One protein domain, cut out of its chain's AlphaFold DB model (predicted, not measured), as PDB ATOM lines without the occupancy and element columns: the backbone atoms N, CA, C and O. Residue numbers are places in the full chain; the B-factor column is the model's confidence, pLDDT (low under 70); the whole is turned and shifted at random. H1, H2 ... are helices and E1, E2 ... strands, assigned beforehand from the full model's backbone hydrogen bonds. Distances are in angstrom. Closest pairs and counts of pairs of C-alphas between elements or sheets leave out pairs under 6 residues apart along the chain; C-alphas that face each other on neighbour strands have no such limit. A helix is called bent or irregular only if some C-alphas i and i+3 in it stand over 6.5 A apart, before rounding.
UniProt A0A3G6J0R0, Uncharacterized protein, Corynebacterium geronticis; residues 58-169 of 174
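Overview. This is residues 58 to 169 of the 174 residues of an uncharacterized protein of Corynebacterium geronticis (UniProt A0A3G6J0R0). A small four-stranded sheet has two helices, H2 and H3, packed side by side over one face, two layers in all, and the long helix H1, off the sheet, crosses H2 nearly at right angles. Residues 126 to 138 make a wide loop at the end far from H1. The printed part has 112 residues, with three helices and four strands in the order H1 H2 E1 E2 E3 H3 E4; the class is mixed, and the mixed sheet runs E2 E1 E3 E4. It is compact, with a radius of gyration of the C-alphas of 14.2 A, and spans 45 by 33 by 23 A.

Arrangement. Begin at H1, residues 58 to 78: its residues 62 to 66 alone touch H2, residues 88 to 108, about perpendicular at 82 degrees, closest at the C-alphas of Leu 62 and Ser 97, 5.0 A. H2 has a kink of 39 degrees near residue 101 and lies over E2, residues 123 to 125, at a height of 7.0 A over the sheet. E2 forms a hairpin with E1, residues 113 to 117 (N 115 and O 123, 2.8 A). E1 is parallel to E3, residues 139 to 143, with N 116 and O 141 at 2.8 A. E3 is antiparallel to E4, residues 161 to 163, with N 142 and O 161 at 2.8 A. H3, residues 145 to 152, touches H2 at a shallow tilt of 21 degrees, the same way, closest at the C-alphas of Leu 98 and Leu 149, 6.0 A. Every O i to N i+4 pair is within hydrogen-bond range in H3, 16 of 17 in H1 and 14 of 17 in H2.

Along the chain. Find C-alpha 58 at (28.262, -18.832, 13.493); H1 runs 32.0 A from there. H2 runs 30.9 A to C-alpha 108 at (4.418, -17.698, 19.801). H1 is irregular, but only just, with C-alphas 58 and 61 7.0 A apart; H2 is irregular, with 105 and 108 7.2 A apart.

Size, cuts and confidence. The printed part has no cut. The link from E2 to E3 is long; pLDDT is under 70 at residues 58 to 60 and 127 to 136.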
ATOM      1  N   TRP A  58      28.293 -17.386  13.236       61.19
ATOM      2  CA  TRP A  58      28.262 -18.832  13.493       61.19
ATOM      3  C   TRP A  58      26.920 -19.481  13.134       61.19
ATOM      4  O   TRP A  58      26.877 -20.674  12.836       61.19
ATOM      5  N   LEU A  59      25.829 -18.713  13.169       63.00
ATOM      6  CA  LEU A  59      24.474 -19.174  12.836       63.00
ATOM      7  C   LEU A  59      24.148 -18.966  11.351       63.00
ATOM      8  O   LEU A  59      23.336 -19.694  10.787       63.00
ATOM      9  N   ASP A  60      24.834 -18.012  10.725       68.12
ATOM     10  CA  ASP A  60      24.727 -17.601   9.328       68.12
ATOM     11  C   ASP A  60      24.692 -18.781   8.328       68.12
ATOM     12  O   ASP A  60      23.781 -18.818   7.502       68.12
ATOM     13  N   PRO A  61      25.539 -19.831   8.422       75.44
ATOM     14  CA  PRO A  61      25.458 -20.955   7.485       75.44
ATOM     15  C   PRO A  61      24.142 -21.737   7.572       75.44
ATOM     16  O   PRO A  61      23.643 -22.217   6.560       75.44
ATOM     17  N   LEU A  62      23.576 -21.878   8.776       77.38
ATOM     18  CA  LEU A  62      22.331 -22.621   8.989       77.38
ATOM     19  C   LEU A  62      21.114 -21.827   8.514       77.38
ATOM     20  O   LEU A  62      20.167 -22.426   7.999       77.38
ATOM     21  N   ILE A  63      21.144 -20.503   8.687       76.50
ATOM     22  CA  ILE A  63      20.088 -19.611   8.202       76.50
ATOM     23  C   ILE A  63      20.115 -19.563   6.672       76.50
ATOM     24  O   ILE A  63      19.111 -19.899   6.050       76.50
ATOM     25  N   ASN A  64      21.282 -19.303   6.070       78.81
ATOM     26  CA  ASN A  64      21.436 -19.294   4.613       78.81
ATOM     27  C   ASN A  64      21.019 -20.633   3.989       78.81
ATOM     28  O   ASN A  64      20.361 -20.657   2.954       78.81
ATOM     29  N   ALA A  65      21.363 -21.763   4.620       82.19
ATOM     30  CA  ALA A  65      20.944 -23.078   4.138       82.19
ATOM     31  C   ALA A  65      19.415 -23.237   4.129       82.19
ATOM     32  O   ALA A  65      18.872 -23.779   3.167       82.19
ATOM     33  N   ALA A  66      18.724 -22.760   5.170       86.75
ATOM     34  CA  ALA A  66      17.266 -22.798   5.223       86.75
ATOM     35  C   ALA A  66      16.639 -21.877   4.168       86.75
ATOM     36  O   ALA A  66      15.772 -22.327   3.426       86.75
ATOM     37  N   GLU A  67      17.104 -20.633   4.055       86.19
ATOM     38  CA  GLU A  67      16.588 -19.654   3.089       86.19
ATOM     39  C   GLU A  67      16.783 -20.116   1.643       86.19
ATOM     40  O   GLU A  67      15.830 -20.144   0.863       86.19
ATOM     41  N   HIS A  68      17.995 -20.555   1.287       86.62
ATOM     42  CA  HIS A  68      18.270 -21.085  -0.047       86.62
ATOM     43  C   HIS A  68      17.414 -22.309  -0.358       86.62
ATOM     44  O   HIS A  68      16.900 -22.420  -1.469       86.62
ATOM     45  N   PHE A  69      17.245 -23.216   0.606       93.25
ATOM     46  CA  PHE A  69      16.386 -24.380   0.431       93.25
ATOM     47  C   PHE A  69      14.922 -23.979   0.200       93.25
ATOM     48  O   PHE A  69      14.335 -24.433  -0.779       93.25
ATOM     49  N   VAL A  70      14.358 -23.111   1.048       91.88
ATOM     50  CA  VAL A  70      12.962 -22.657   0.941       91.88
ATOM     51  C   VAL A  70      12.717 -21.993  -0.413       91.88
ATOM     52  O   VAL A  70      11.825 -22.412  -1.143       91.88
ATOM     53  N   HIS A  71      13.545 -21.020  -0.799       90.25
ATOM     54  CA  HIS A  71      13.378 -20.313  -2.070       90.25
ATOM     55  C   HIS A  71      13.554 -21.219  -3.289       90.25
ATOM     56  O   HIS A  71      12.862 -21.058  -4.294       90.25
ATOM     57  N   HIS A  72      14.472 -22.179  -3.215       92.12
ATOM     58  CA  HIS A  72      14.662 -23.141  -4.290       92.12
ATOM     59  C   HIS A  72      13.452 -24.069  -4.442       92.12
ATOM     60  O   HIS A  72      13.008 -24.325  -5.562       92.12
ATOM     61  N   GLU A  73      12.889 -24.555  -3.333       94.56
ATOM     62  CA  GLU A  73      11.664 -25.350  -3.382       94.56
ATOM     63  C   GLU A  73      10.467 -24.523  -3.851       94.56
ATOM     64  O   GLU A  73       9.707 -25.026  -4.668       94.56
ATOM     65  N   ASP A  74      10.330 -23.255  -3.454       88.81
ATOM     66  CA  ASP A  74       9.262 -22.380  -3.959       88.81
ATOM     67  C   ASP A  74       9.279 -22.320  -5.502       88.81
ATOM     68  O   ASP A  74       8.244 -22.500  -6.148       88.81
ATOM     69  N   VAL A  75      10.462 -22.165  -6.115       91.69
ATOM     70  CA  VAL A  75      10.622 -22.176  -7.582       91.69
ATOM     71  C   VAL A  75      10.274 -23.539  -8.182       91.69
ATOM     72  O   VAL A  75       9.512 -23.607  -9.147       91.69
ATOM     73  N   ARG A  76      10.803 -24.633  -7.621       95.00
ATOM     74  CA  ARG A  76      10.546 -25.993  -8.127       95.00
ATOM     75  C   ARG A  76       9.071 -26.371  -8.038       95.00
ATOM     76  O   ARG A  76       8.497 -26.888  -8.995       95.00
ATOM     77  N   ARG A  77       8.432 -26.091  -6.902       94.12
ATOM     78  CA  ARG A  77       7.019 -26.408  -6.669       94.12
ATOM     79  C   ARG A  77       6.102 -25.545  -7.532       94.12
ATOM     80  O   ARG A  77       5.109 -26.062  -8.035       94.12
ATOM     81  N   ALA A  78       6.463 -24.287  -7.800       91.12
ATOM     82  CA  ALA A  78       5.753 -23.455  -8.774       91.12
ATOM     83  C   ALA A  78       5.810 -24.027 -10.206       91.12
ATOM     84  O   ALA A  78       4.896 -23.803 -10.996       91.12
ATOM     85  N   GLN A  79       6.848 -24.802 -10.531       94.62
ATOM     86  CA  GLN A  79       6.987 -25.518 -11.806       94.62
ATOM     87  C   GLN A  79       6.305 -26.900 -11.809       94.62
ATOM     88  O   GLN A  79       6.386 -27.624 -12.800       94.62
ATOM     89  N   GLY A  80       5.605 -27.267 -10.730       92.88
ATOM     90  CA  GLY A  80       4.898 -28.541 -10.609       92.88
ATOM     91  C   GLY A  80       5.796 -29.729 -10.262       92.88
ATOM     92  O   GLY A  80       5.349 -30.873 -10.344       92.88
ATOM     93  N   GLU A  81       7.051 -29.491  -9.872       93.94
ATOM     94  CA  GLU A  81       7.921 -30.574  -9.424       93.94
ATOM     95  C   GLU A  81       7.477 -31.120  -8.053       93.94
ATOM     96  O   GLU A  81       7.065 -30.348  -7.181       93.94
ATOM     97  N   PRO A  82       7.572 -32.442  -7.820       93.19
ATOM     98  CA  PRO A  82       7.183 -33.041  -6.549       93.19
ATOM     99  C   PRO A  82       8.215 -32.789  -5.440       93.19
ATOM    100  O   PRO A  82       9.362 -32.385  -5.686       93.19
ATOM    101  N   ALA A  83       7.802 -33.100  -4.205       91.75
ATOM    102  CA  ALA A  83       8.696 -33.194  -3.057       91.75
ATOM    103  C   ALA A  83       9.881 -34.106  -3.390       91.75
ATOM    104  O   ALA A  83       9.698 -35.196  -3.938       91.75
ATOM    105  N   ARG A  84      11.098 -33.647  -3.087       88.44
ATOM    106  CA  ARG A  84      12.315 -34.410  -3.370       88.44
ATOM    107  C   ARG A  84      12.857 -35.079  -2.119       88.44
ATOM    108  O   ARG A  84      12.751 -34.552  -1.013       88.44
ATOM    109  N   GLU A  85      13.515 -36.205  -2.331       87.50
ATOM    110  CA  GLU A  85      14.337 -36.834  -1.309       87.50
ATOM    111  C   GLU A  85      15.725 -36.195  -1.276       87.50
ATOM    112  O   GLU A  85      16.248 -35.711  -2.283       87.50
ATOM    113  N   PHE A  86      16.319 -36.183  -0.090       89.31
ATOM    114  CA  PHE A  86      17.626 -35.599   0.156       89.31
ATOM    115  C   PHE A  86      18.646 -36.681   0.465       89.31
ATOM    116  O   PHE A  86      18.324 -37.693   1.089       89.31
ATOM    117  N   SER A  87      19.903 -36.429   0.094       92.50
ATOM    118  CA  SER A  87      21.005 -37.237   0.602       92.50
ATOM    119  C   SER A  87      21.035 -37.163   2.141       92.50
ATOM    120  O   SER A  87      20.622 -36.147   2.714       92.50
ATOM    121  N   PRO A  88      21.559 -38.183   2.847       91.38
ATOM    122  CA  PRO A  88      21.664 -38.134   4.306       91.38
ATOM    123  C   PRO A  88      22.425 -36.901   4.822       91.38
ATOM    124  O   PRO A  88      22.082 -36.358   5.871       91.38
ATOM    125  N   GLY A  89      23.432 -36.432   4.075       91.38
ATOM    126  CA  GLY A  89      24.209 -35.236   4.412       91.38
ATOM    127  C   GLY A  89      23.387 -33.950   4.331       91.38
ATOM    128  O   GLY A  89      23.399 -33.153   5.272       91.38
ATOM    129  N   ASP A  90      22.621 -33.777   3.254       90.88
ATOM    130  CA  ASP A  90      21.767 -32.598   3.074       90.88
ATOM    131  C   ASP A  90      20.603 -32.603   4.070       90.88
ATOM    132  O   ASP A  90      20.322 -31.590   4.710       90.88
ATOM    133  N   ALA A  91      19.979 -33.766   4.283       94.00
ATOM    134  CA  ALA A  91      18.930 -33.935   5.283       94.00
ATOM    135  C   ALA A  91      19.437 -33.584   6.694       94.00
ATOM    136  O   ALA A  91      18.758 -32.899   7.458       94.00
ATOM    137  N   GLN A  92      20.670 -33.981   7.026       95.12
ATOM    138  CA  GLN A  92      21.311 -33.641   8.294       95.12
ATOM    139  C   GLN A  92      21.579 -32.134   8.437       95.12
ATOM    140  O   GLN A  92      21.483 -31.611   9.554       95.12
ATOM    141  N   ALA A  93      21.916 -31.433   7.351       92.56
ATOM    142  CA  ALA A  93      22.085 -29.982   7.352       92.56
ATOM    143  C   ALA A  93      20.744 -29.268   7.589       92.56
ATOM    144  O   ALA A  93      20.644 -28.455   8.510       92.56
ATOM    145  N   LEU A  94      19.695 -29.661   6.858       94.50
ATOM    146  CA  LEU A  94      18.331 -29.151   7.050       94.50
ATOM    147  C   LEU A  94      17.823 -29.411   8.474       94.50
ATOM    148  O   LEU A  94      17.214 -28.531   9.080       94.50
ATOM    149  N   TYR A  95      18.136 -30.571   9.057       96.19
ATOM    150  CA  TYR A  95      17.762 -30.896  10.435       96.19
ATOM    151  C   TYR A  95      18.422 -29.962  11.458       96.19
ATOM    152  O   TYR A  95      17.779 -29.544  12.424       96.19
ATOM    153  N   ARG A  96      19.688 -29.575  11.251       95.12
ATOM    154  CA  ARG A  96      20.365 -28.598  12.123       95.12
ATOM    155  C   ARG A  96      19.704 -27.224  12.033       95.12
ATOM    156  O   ARG A  96      19.476 -26.606  13.075       95.12
ATOM    157  N   SER A  97      19.351 -26.782  10.826       93.25
ATOM    158  CA  SER A  97      18.600 -25.539  10.624       93.25
ATOM    159  C   SER A  97      17.226 -25.606  11.293       93.25
ATOM    160  O   SER A  97      16.869 -24.693  12.036       93.25
ATOM    161  N   LEU A  98      16.503 -26.721  11.141       95.12
ATOM    162  CA  LEU A  98      15.207 -26.945  11.784       95.12
ATOM    163  C   LEU A  98      15.299 -26.843  13.313       95.12
ATOM    164  O   LEU A  98      14.546 -26.081  13.918       95.12
ATOM    165  N   LYS A  99      16.248 -27.549  13.947       94.31
ATOM    166  CA  LYS A  99      16.463 -27.495  15.408       94.31
ATOM    167  C   LYS A  99      16.713 -26.081  15.918       94.31
ATOM    168  O   LYS A  99      16.309 -25.742  17.028       94.31
ATOM    169  N   MET A 100      17.432 -25.282  15.139       89.50
ATOM    170  CA  MET A 100      17.791 -23.923  15.514       89.50
ATOM    171  C   MET A 100      16.617 -22.951  15.333       89.50
ATOM    172  O   MET A 100      16.374 -22.112  16.202       89.50
ATOM    173  N   LEU A 101      15.905 -23.043  14.210       89.88
ATOM    174  CA  LEU A 101      14.916 -22.051  13.788       89.88
ATOM    175  C   LEU A 101      13.524 -22.329  14.357       89.88
ATOM    176  O   LEU A 101      12.869 -21.406  14.843       89.88
ATOM    177  N   ALA A 102      13.089 -23.591  14.374       93.31
ATOM    178  CA  ALA A 102      11.721 -23.941  14.744       93.31
ATOM    179  C   ALA A 102      11.298 -23.452  16.142       93.31
ATOM    180  O   ALA A 102      10.223 -22.864  16.238       93.31
ATOM    181  N   PRO A 103      12.107 -23.583  17.218       90.81
ATOM    182  CA  PRO A 103      11.714 -23.085  18.539       90.81
ATOM    183  C   PRO A 103      11.519 -21.566  18.598       90.81
ATOM    184  O   PRO A 103      10.746 -21.083  19.423       90.81
ATOM    185  N   ARG A 104      12.220 -20.814  17.739       87.81
ATOM    186  CA  ARG A 104      12.111 -19.351  17.659       87.81
ATOM    187  C   ARG A 104      10.854 -18.948  16.898       87.81
ATOM    188  O   ARG A 104      10.087 -18.127  17.384       87.81
ATOM    189  N   ILE A 105      10.615 -19.581  15.752       90.50
ATOM    190  CA  ILE A 105       9.469 -19.289  14.885       90.50
ATOM    191  C   ILE A 105       8.160 -19.704  15.567       90.50
ATOM    192  O   ILE A 105       7.223 -18.918  15.647       90.50
ATOM    193  N   LEU A 106       8.109 -20.906  16.142       91.81
ATOM    194  CA  LEU A 106       6.917 -21.453  16.799       91.81
ATOM    195  C   LEU A 106       6.787 -21.027  18.272       91.81
ATOM    196  O   LEU A 106       5.874 -21.474  18.963       91.81
ATOM    197  N   GLY A 107       7.677 -20.169  18.784       88.00
ATOM    198  CA  GLY A 107       7.667 -19.737  20.188       88.00
ATOM    199  C   GLY A 107       6.420 -18.935  20.596       88.00
ATOM    200  O   GLY A 107       6.116 -18.822  21.788       88.00
ATOM    201  N   ALA A 108       5.687 -18.398  19.616       86.62
ATOM    202  CA  ALA A 108       4.418 -17.698  19.801       86.62
ATOM    203  C   ALA A 108       3.193 -18.629  19.844       86.62
ATOM    204  O   ALA A 108       2.096 -18.154  20.130       86.62
ATOM    205  N   SER A 109       3.360 -19.928  19.561       90.25
ATOM    206  CA  SER A 109       2.276 -20.916  19.589       90.25
ATOM    207  C   SER A 109       1.558 -20.934  20.944       90.25
ATOM    208  O   SER A 109       2.175 -20.729  21.993       90.25
ATOM    209  N   GLU A 110       0.250 -21.186  20.944       88.75
ATOM    210  CA  GLU A 110      -0.537 -21.284  22.183       88.75
ATOM    211  C   GLU A 110      -0.357 -22.654  22.858       88.75
ATOM    212  O   GLU A 110      -0.540 -22.793  24.066       88.75
ATOM    213  N   VAL A 111       0.074 -23.652  22.081       88.94
ATOM    214  CA  VAL A 111       0.342 -25.032  22.509       88.94
ATOM    215  C   VAL A 111       1.795 -25.438  22.224       88.94
ATOM    216  O   VAL A 111       2.421 -24.860  21.323       88.94
ATOM    217  N   PRO A 112       2.353 -26.432  22.941       90.62
ATOM    218  CA  PRO A 112       3.603 -27.074  22.547       90.62
ATOM    219  C   PRO A 112       3.464 -27.731  21.172       90.62
ATOM    220  O   PRO A 112       2.440 -28.354  20.870       90.62
ATOM    221  N   VAL A 113       4.509 -27.618  20.352       94.00
ATOM    222  CA  VAL A 113       4.557 -28.217  19.014       94.00
ATOM    223  C   VAL A 113       5.720 -29.200  18.959       94.00
ATOM    224  O   VAL A 113       6.878 -28.819  19.124       94.00
ATOM    225  N   VAL A 114       5.417 -30.474  18.729       95.38
ATOM    226  CA  VAL A 114       6.404 -31.541  18.557       95.38
ATOM    227  C   VAL A 114       6.579 -31.796  17.067       95.38
ATOM    228  O   VAL A 114       5.670 -32.266  16.388       95.38
ATOM    229  N   LEU A 115       7.763 -31.483  16.557       97.88
ATOM    230  CA  LEU A 115       8.159 -31.776  15.187       97.88
ATOM    231  C   LEU A 115       8.840 -33.140  15.150       97.88
ATOM    232  O   LEU A 115       9.777 -33.391  15.909       97.88
ATOM    233  N   GLU A 116       8.394 -34.004  14.251       97.75
ATOM    234  CA  GLU A 116       8.836 -35.391  14.119       97.75
ATOM    235  C   GLU A 116       9.401 -35.614  12.703       97.75
ATOM    236  O   GLU A 116       8.736 -36.203  11.845       97.75
ATOM    237  N   PRO A 117      10.613 -35.091  12.420       96.94
ATOM    238  CA  PRO A 117      11.293 -35.307  11.147       96.94
ATOM    239  C   PRO A 117      11.665 -36.779  10.961       96.94
ATOM    240  O   PRO A 117      12.330 -37.381  11.805       96.94
ATOM    241  N   GLN A 118      11.273 -37.359   9.827       94.75
ATOM    242  CA  GLN A 118      11.605 -38.742   9.478       94.75
ATOM    243  C   GLN A 118      13.123 -38.978   9.513       94.75
ATOM    244  O   GLN A 118      13.887 -38.243   8.890       94.75
ATOM    245  N   GLY A 119      13.553 -40.018  10.230       93.94
ATOM    246  CA  GLY A 119      14.967 -40.389  10.346       93.94
ATOM    247  C   GLY A 119      15.791 -39.550  11.331       93.94
ATOM    248  O   GLY A 119      16.998 -39.756  11.415       93.94
ATOM    249  N   PHE A 120      15.170 -38.640  12.090       96.69
ATOM    250  CA  PHE A 120      15.846 -37.793  13.078       96.69
ATOM    251  C   PHE A 120      15.085 -37.747  14.412       96.69
ATOM    252  O   PHE A 120      13.912 -38.113  14.496       96.69
ATOM    253  N   ASP A 121      15.750 -37.276  15.470       97.12
ATOM    254  CA  ASP A 121      15.085 -37.043  16.755       97.12
ATOM    255  C   ASP A 121      14.036 -35.925  16.653       97.12
ATOM    256  O   ASP A 121      14.171 -34.969  15.884       97.12
ATOM    257  N   ARG A 122      13.008 -36.012  17.504       95.88
ATOM    258  CA  ARG A 122      11.980 -34.971  17.599       95.88
ATOM    259  C   ARG A 122      12.556 -33.628  18.049       95.88
ATOM    260  O   ARG A 122      13.413 -33.562  18.933       95.88
ATOM    261  N   VAL A 123      11.999 -32.549  17.507       94.50
ATOM    262  CA  VAL A 123      12.280 -31.170  17.924       94.50
ATOM    263  C   VAL A 123      11.046 -30.624  18.626       94.50
ATOM    264  O   VAL A 123       9.964 -30.610  18.052       94.50
ATOM    265  N   ILE A 124      11.198 -30.178  19.869       91.25
ATOM    266  CA  ILE A 124      10.098 -29.584  20.633       91.25
ATOM    267  C   ILE A 124      10.217 -28.067  20.531       91.25
ATOM    268  O   ILE A 124      11.256 -27.494  20.866       91.25
ATOM    269  N   ALA A 125       9.152 -27.422  20.074       87.12
ATOM    270  CA  ALA A 125       9.006 -25.980  20.080       87.12
ATOM    271  C   ALA A 125       7.950 -25.547  21.107       87.12
ATOM    272  O   ALA A 125       6.970 -26.255  21.346       87.12
ATOM    273  N   ASN A 126       8.163 -24.367  21.700       77.94
ATOM    274  CA  ASN A 126       7.302 -23.790  22.736       77.94
ATOM    275  C   ASN A 126       7.116 -24.687  23.982       77.94
ATOM    276  O   ASN A 126       6.012 -24.851  24.496       77.94
ATOM    277  N   ASP A 127       8.215 -25.242  24.499       66.31
ATOM    278  CA  ASP A 127       8.242 -25.974  25.774       66.31
ATOM    279  C   ASP A 127       8.248 -24.997  26.968       66.31
ATOM    280  O   ASP A 127       9.238 -24.844  27.689       66.31
ATOM    281  N   ARG A 128       7.167 -24.223  27.137       61.84
ATOM    282  CA  ARG A 128       7.029 -23.361  28.321       61.84
ATOM    283  C   ARG A 128       6.827 -24.258  29.538       61.84
ATOM    284  O   ARG A 128       5.861 -25.010  29.608       61.84
ATOM    285  N   ARG A 129       7.720 -24.140  30.528       46.44
ATOM    286  CA  ARG A 129       7.572 -24.800  31.833       46.44
ATOM    287  C   ARG A 129       6.298 -24.311  32.521       46.44
ATOM    288  O   ARG A 129       6.272 -23.239  33.116       46.44
ATOM    289  N   GLY A 130       5.267 -25.131  32.446       50.59
ATOM    290  CA  GLY A 130       4.000 -24.985  33.138       50.59
ATOM    291  C   GLY A 130       3.213 -26.258  32.882       50.59
ATOM    292  O   GLY A 130       3.119 -26.704  31.742       50.59
ATOM    293  N   VAL A 131       2.712 -26.895  33.938       45.72
ATOM    294  CA  VAL A 131       1.814 -28.041  33.782       45.72
ATOM    295  C   VAL A 131       0.599 -27.508  33.035       45.72
ATOM    296  O   VAL A 131      -0.126 -26.677  33.576       45.72
ATOM    297  N   SER A 132       0.411 -27.918  31.779       48.97
ATOM    298  CA  SER A 132      -0.840 -27.628  31.091       48.97
ATOM    299  C   SER A 132      -1.962 -28.150  31.980       48.97
ATOM    300  O   SER A 132      -1.997 -29.345  32.279       48.97
ATOM    301  N   GLU A 133      -2.895 -27.285  32.385       51.88
ATOM    302  CA  GLU A 133      -4.106 -27.709  33.103       51.88
ATOM    303  C   GLU A 133      -4.911 -28.743  32.287       51.88
ATOM    304  O   GLU A 133      -5.779 -29.438  32.811       51.88
ATOM    305  N   ARG A 134      -4.585 -28.892  30.994       50.50
ATOM    306  CA  ARG A 134      -5.092 -29.913  30.077       50.50
ATOM    307  C   ARG A 134      -3.918 -30.645  29.418       50.50
ATOM    308  O   ARG A 134      -3.440 -30.229  28.363       50.50
ATOM    309  N   GLY A 135      -3.466 -31.750  30.008       53.16
ATOM    310  CA  GLY A 135      -2.314 -32.553  29.554       53.16
ATOM    311  C   GLY A 135      -2.367 -33.143  28.129       53.16
ATOM    312  O   GLY A 135      -1.456 -33.872  27.761       53.16
ATOM    313  N   ASN A 136      -3.387 -32.820  27.321       59.00
ATOM    314  CA  ASN A 136      -3.647 -33.408  26.000       59.00
ATOM    315  C   ASN A 136      -3.608 -32.409  24.824       59.00
ATOM    316  O   ASN A 136      -3.973 -32.776  23.710       59.00
ATOM    317  N   GLN A 137      -3.202 -31.154  25.029       77.62
ATOM    318  CA  GLN A 137      -3.156 -30.155  23.948       77.62
ATOM    319  C   GLN A 137      -1.729 -29.963  23.428       77.62
ATOM    320  O   GLN A 137      -1.107 -28.935  23.674       77.62
ATOM    321  N   VAL A 138      -1.204 -30.975  22.735       87.31
ATOM    322  CA  VAL A 138       0.094 -30.919  22.049       87.31
ATOM    323  C   VAL A 138      -0.139 -31.139  20.564       87.31
ATOM    324  O   VAL A 138      -0.823 -32.089  20.178       87.31
ATOM    325  N   ALA A 139       0.411 -30.256  19.733       93.00
ATOM    326  CA  ALA A 139       0.384 -30.430  18.291       93.00
ATOM    327  C   ALA A 139       1.584 -31.270  17.842       93.00
ATOM    328  O   ALA A 139       2.709 -31.027  18.277       93.00
ATOM    329  N   HIS A 140       1.355 -32.233  16.954       95.38
ATOM    330  CA  HIS A 140       2.403 -33.047  16.341       95.38
ATOM    331  C   HIS A 140       2.465 -32.753  14.848       95.38
ATOM    332  O   HIS A 140       1.426 -32.723  14.194       95.38
ATOM    333  N   VAL A 141       3.670 -32.562  14.313       97.50
ATOM    334  CA  VAL A 141       3.907 -32.319  12.884       97.50
ATOM    335  C   VAL A 141       4.914 -33.338  12.372       97.50
ATOM    336  O   VAL A 141       6.051 -33.370  12.843       97.50
ATOM    337  N   ARG A 142       4.503 -34.165  11.410       97.81
ATOM    338  CA  ARG A 142       5.301 -35.258  10.839       97.81
ATOM    339  C   ARG A 142       5.576 -35.021   9.364       97.81
ATOM    340  O   ARG A 142       4.726 -34.509   8.643       97.81
ATOM    341  N   GLY A 143       6.743 -35.449   8.903       96.06
ATOM    342  CA  GLY A 143       7.126 -35.356   7.497       96.06
ATOM    343  C   GLY A 143       8.626 -35.529   7.297       96.06
ATOM    344  O   GLY A 143       9.374 -35.772   8.250       96.06
ATOM    345  N   SER A 144       9.081 -35.387   6.054       96.31
ATOM    346  CA  SER A 144      10.515 -35.260   5.798       96.31
ATOM    347  C   SER A 144      11.031 -33.958   6.423       96.31
ATOM    348  O   SER A 144      10.285 -32.993   6.604       96.31
ATOM    349  N   VAL A 145      12.322 -33.906   6.752       96.81
ATOM    350  CA  VAL A 145      12.916 -32.705   7.359       96.81
ATOM    351  C   VAL A 145      12.737 -31.451   6.491       96.81
ATOM    352  O   VAL A 145      12.509 -30.371   7.031       96.81
ATOM    353  N   GLY A 146      12.783 -31.600   5.163       96.00
ATOM    354  CA  GLY A 146      12.560 -30.505   4.219       96.00
ATOM    355  C   GLY A 146      11.119 -30.003   4.244       96.00
ATOM    356  O   GLY A 146      10.898 -28.801   4.353       96.00
ATOM    357  N   GLU A 147      10.138 -30.910   4.235       97.50
ATOM    358  CA  GLU A 147       8.721 -30.527   4.277       97.50
ATOM    359  C   GLU A 147       8.340 -29.879   5.611       97.50
ATOM    360  O   GLU A 147       7.619 -28.884   5.632       97.50
ATOM    361  N   ILE A 148       8.873 -30.377   6.734       97.25
ATOM    362  CA  ILE A 148       8.664 -29.735   8.038       97.25
ATOM    363  C   ILE A 148       9.288 -28.339   8.054       97.25
ATOM    364  O   ILE A 148       8.680 -27.413   8.587       97.25
ATOM    365  N   LEU A 149      10.476 -28.158   7.470       95.38
ATOM    366  CA  LEU A 149      11.109 -26.844   7.397       95.38
ATOM    367  C   LEU A 149      10.271 -25.873   6.546       95.38
ATOM    368  O   LEU A 149       9.982 -24.778   7.016       95.38
ATOM    369  N   LEU A 150       9.791 -26.288   5.368       95.75
ATOM    370  CA  LEU A 150       8.855 -25.499   4.550       95.75
ATOM    371  C   LEU A 150       7.588 -25.124   5.332       95.75
ATOM    372  O   LEU A 150       7.171 -23.967   5.318       95.75
ATOM    373  N   TRP A 151       7.014 -26.078   6.073       96.38
ATOM    374  CA  TRP A 151       5.851 -25.821   6.916       96.38
ATOM    375  C   TRP A 151       6.166 -24.808   8.020       96.38
ATOM    376  O   TRP A 151       5.374 -23.897   8.249       96.38
ATOM    377  N   VAL A 152       7.320 -24.905   8.687       95.12
ATOM    378  CA  VAL A 152       7.752 -23.931   9.706       95.12
ATOM    379  C   VAL A 152       7.846 -22.515   9.122       95.12
ATOM    380  O   VAL A 152       7.455 -21.570   9.800       95.12
ATOM    381  N   PHE A 153       8.284 -22.376   7.869       92.06
ATOM    382  CA  PHE A 153       8.347 -21.108   7.122       92.06
ATOM    383  C   PHE A 153       7.027 -20.700   6.442       92.06
ATOM    384  O   PHE A 153       7.008 -19.782   5.621       92.06
ATOM    385  N   ASP A 154       5.925 -21.365   6.790       92.19
ATOM    386  CA  ASP A 154       4.575 -21.055   6.312       92.19
ATOM    387  C   ASP A 154       4.427 -21.128   4.785       92.19
ATOM    388  O   ASP A 154       3.829 -20.270   4.141       92.19
ATOM    389  N   ARG A 155       5.026 -22.161   4.182       92.94
ATOM    390  CA  ARG A 155       4.871 -22.455   2.755       92.94
ATOM    391  C   ARG A 155       3.738 -23.448   2.520       92.94
ATOM    392  O   ARG A 155       3.807 -24.584   2.983       92.94
ATOM    393  N   ASP A 156       2.750 -23.046   1.722       89.50
ATOM    394  CA  ASP A 156       1.568 -23.858   1.378       89.50
ATOM    395  C   ASP A 156       1.909 -25.163   0.642       89.50
ATOM    396  O   ASP A 156       1.151 -26.128   0.669       89.50
ATOM    397  N   VAL A 157       3.071 -25.210  -0.016       92.00
ATOM    398  CA  VAL A 157       3.552 -26.384  -0.759       92.00
ATOM    399  C   VAL A 157       4.064 -27.514   0.144       92.00
ATOM    400  O   VAL A 157       4.372 -28.601  -0.362       92.00
ATOM    401  N   ALA A 158       4.187 -27.258   1.451       95.75
ATOM    402  CA  ALA A 158       4.709 -28.200   2.427       95.75
ATOM    403  C   ALA A 158       3.775 -29.400   2.625       95.75
ATOM    404  O   ALA A 158       2.595 -29.261   2.947       95.75
ATOM    405  N   GLN A 159       4.329 -30.601   2.492       95.81
ATOM    406  CA  GLN A 159       3.619 -31.865   2.655       95.81
ATOM    407  C   GLN A 159       3.917 -32.453   4.038       95.81
ATOM    408  O   GLN A 159       4.843 -33.248   4.213       95.81
ATOM    409  N   VAL A 160       3.134 -32.043   5.037       97.12
ATOM    410  CA  VAL A 160       3.240 -32.539   6.418       97.12
ATOM    411  C   VAL A 160       1.912 -33.082   6.924       97.12
ATOM    412  O   VAL A 160       0.839 -32.635   6.523       97.12
ATOM    413  N   GLU A 161       1.989 -34.023   7.855       97.50
ATOM    414  CA  GLU A 161       0.841 -34.496   8.618       97.50
ATOM    415  C   GLU A 161       0.804 -33.766   9.963       97.50
ATOM    416  O   GLU A 161       1.778 -33.791  10.718       97.50
ATOM    417  N   VAL A 162      -0.317 -33.103  10.262       96.50
ATOM    418  CA  VAL A 162      -0.512 -32.358  11.512       96.50
ATOM    419  C   VAL A 162      -1.607 -33.023  12.340       96.50
ATOM    420  O   VAL A 162      -2.713 -33.246  11.854       96.50
ATOM    421  N   HIS A 163      -1.313 -33.302  13.608       93.56
ATOM    422  CA  HIS A 163      -2.272 -33.838  14.573       93.56
ATOM    423  C   HIS A 163      -2.363 -32.971  15.824       93.56
ATOM    424  O   HIS A 163      -1.405 -32.297  16.199       93.56
ATOM    425  N   GLY A 164      -3.495 -33.067  16.521       90.06
ATOM    426  CA  GLY A 164      -3.768 -32.273  17.716       90.06
ATOM    427  C   GLY A 164      -4.370 -30.903  17.371       90.06
ATOM    428  O   GLY A 164      -4.955 -30.754  16.297       90.06
ATOM    429  N   PRO A 165      -4.275 -29.914  18.275       89.31
ATOM    430  CA  PRO A 165      -4.905 -28.601  18.113       89.31
ATOM    431  C   PRO A 165      -4.127 -27.719  17.121       89.31
ATOM    432  O   PRO A 165      -3.359 -26.838  17.510       89.31
ATOM    433  N   SER A 166      -4.284 -27.980  15.821       88.81
ATOM    434  CA  SER A 166      -3.591 -27.251  14.747       88.81
ATOM    435  C   SER A 166      -3.997 -25.777  14.657       88.81
ATOM    436  O   SER A 166      -3.191 -24.931  14.283       88.81
ATOM    437  N   ASP A 167      -5.234 -25.467  15.032       88.88
ATOM    438  CA  ASP A 167      -5.804 -24.122  15.113       88.88
ATOM    439  C   ASP A 167      -5.192 -23.267  16.233       88.88
ATOM    440  O   ASP A 167      -5.301 -22.044  16.190       88.88
ATOM    441  N   ALA A 168      -4.514 -23.885  17.204       89.31
ATOM    442  CA  ALA A 168      -3.785 -23.210  18.280       89.31
ATOM    443  C   ALA A 168      -2.298 -22.969  17.947       89.31
ATOM    444  O   ALA A 168      -1.571 -22.326  18.713       89.31
ATOM    445  N   ILE A 169      -1.821 -23.467  16.799       91.75
ATOM    446  CA  ILE A 169      -0.452 -23.226  16.339       91.75
ATOM    447  C   ILE A 169      -0.340 -21.775  15.860       91.75
ATOM    448  O   ILE A 169      -1.162 -21.280  15.084       91.75
TER     449      ILE A 169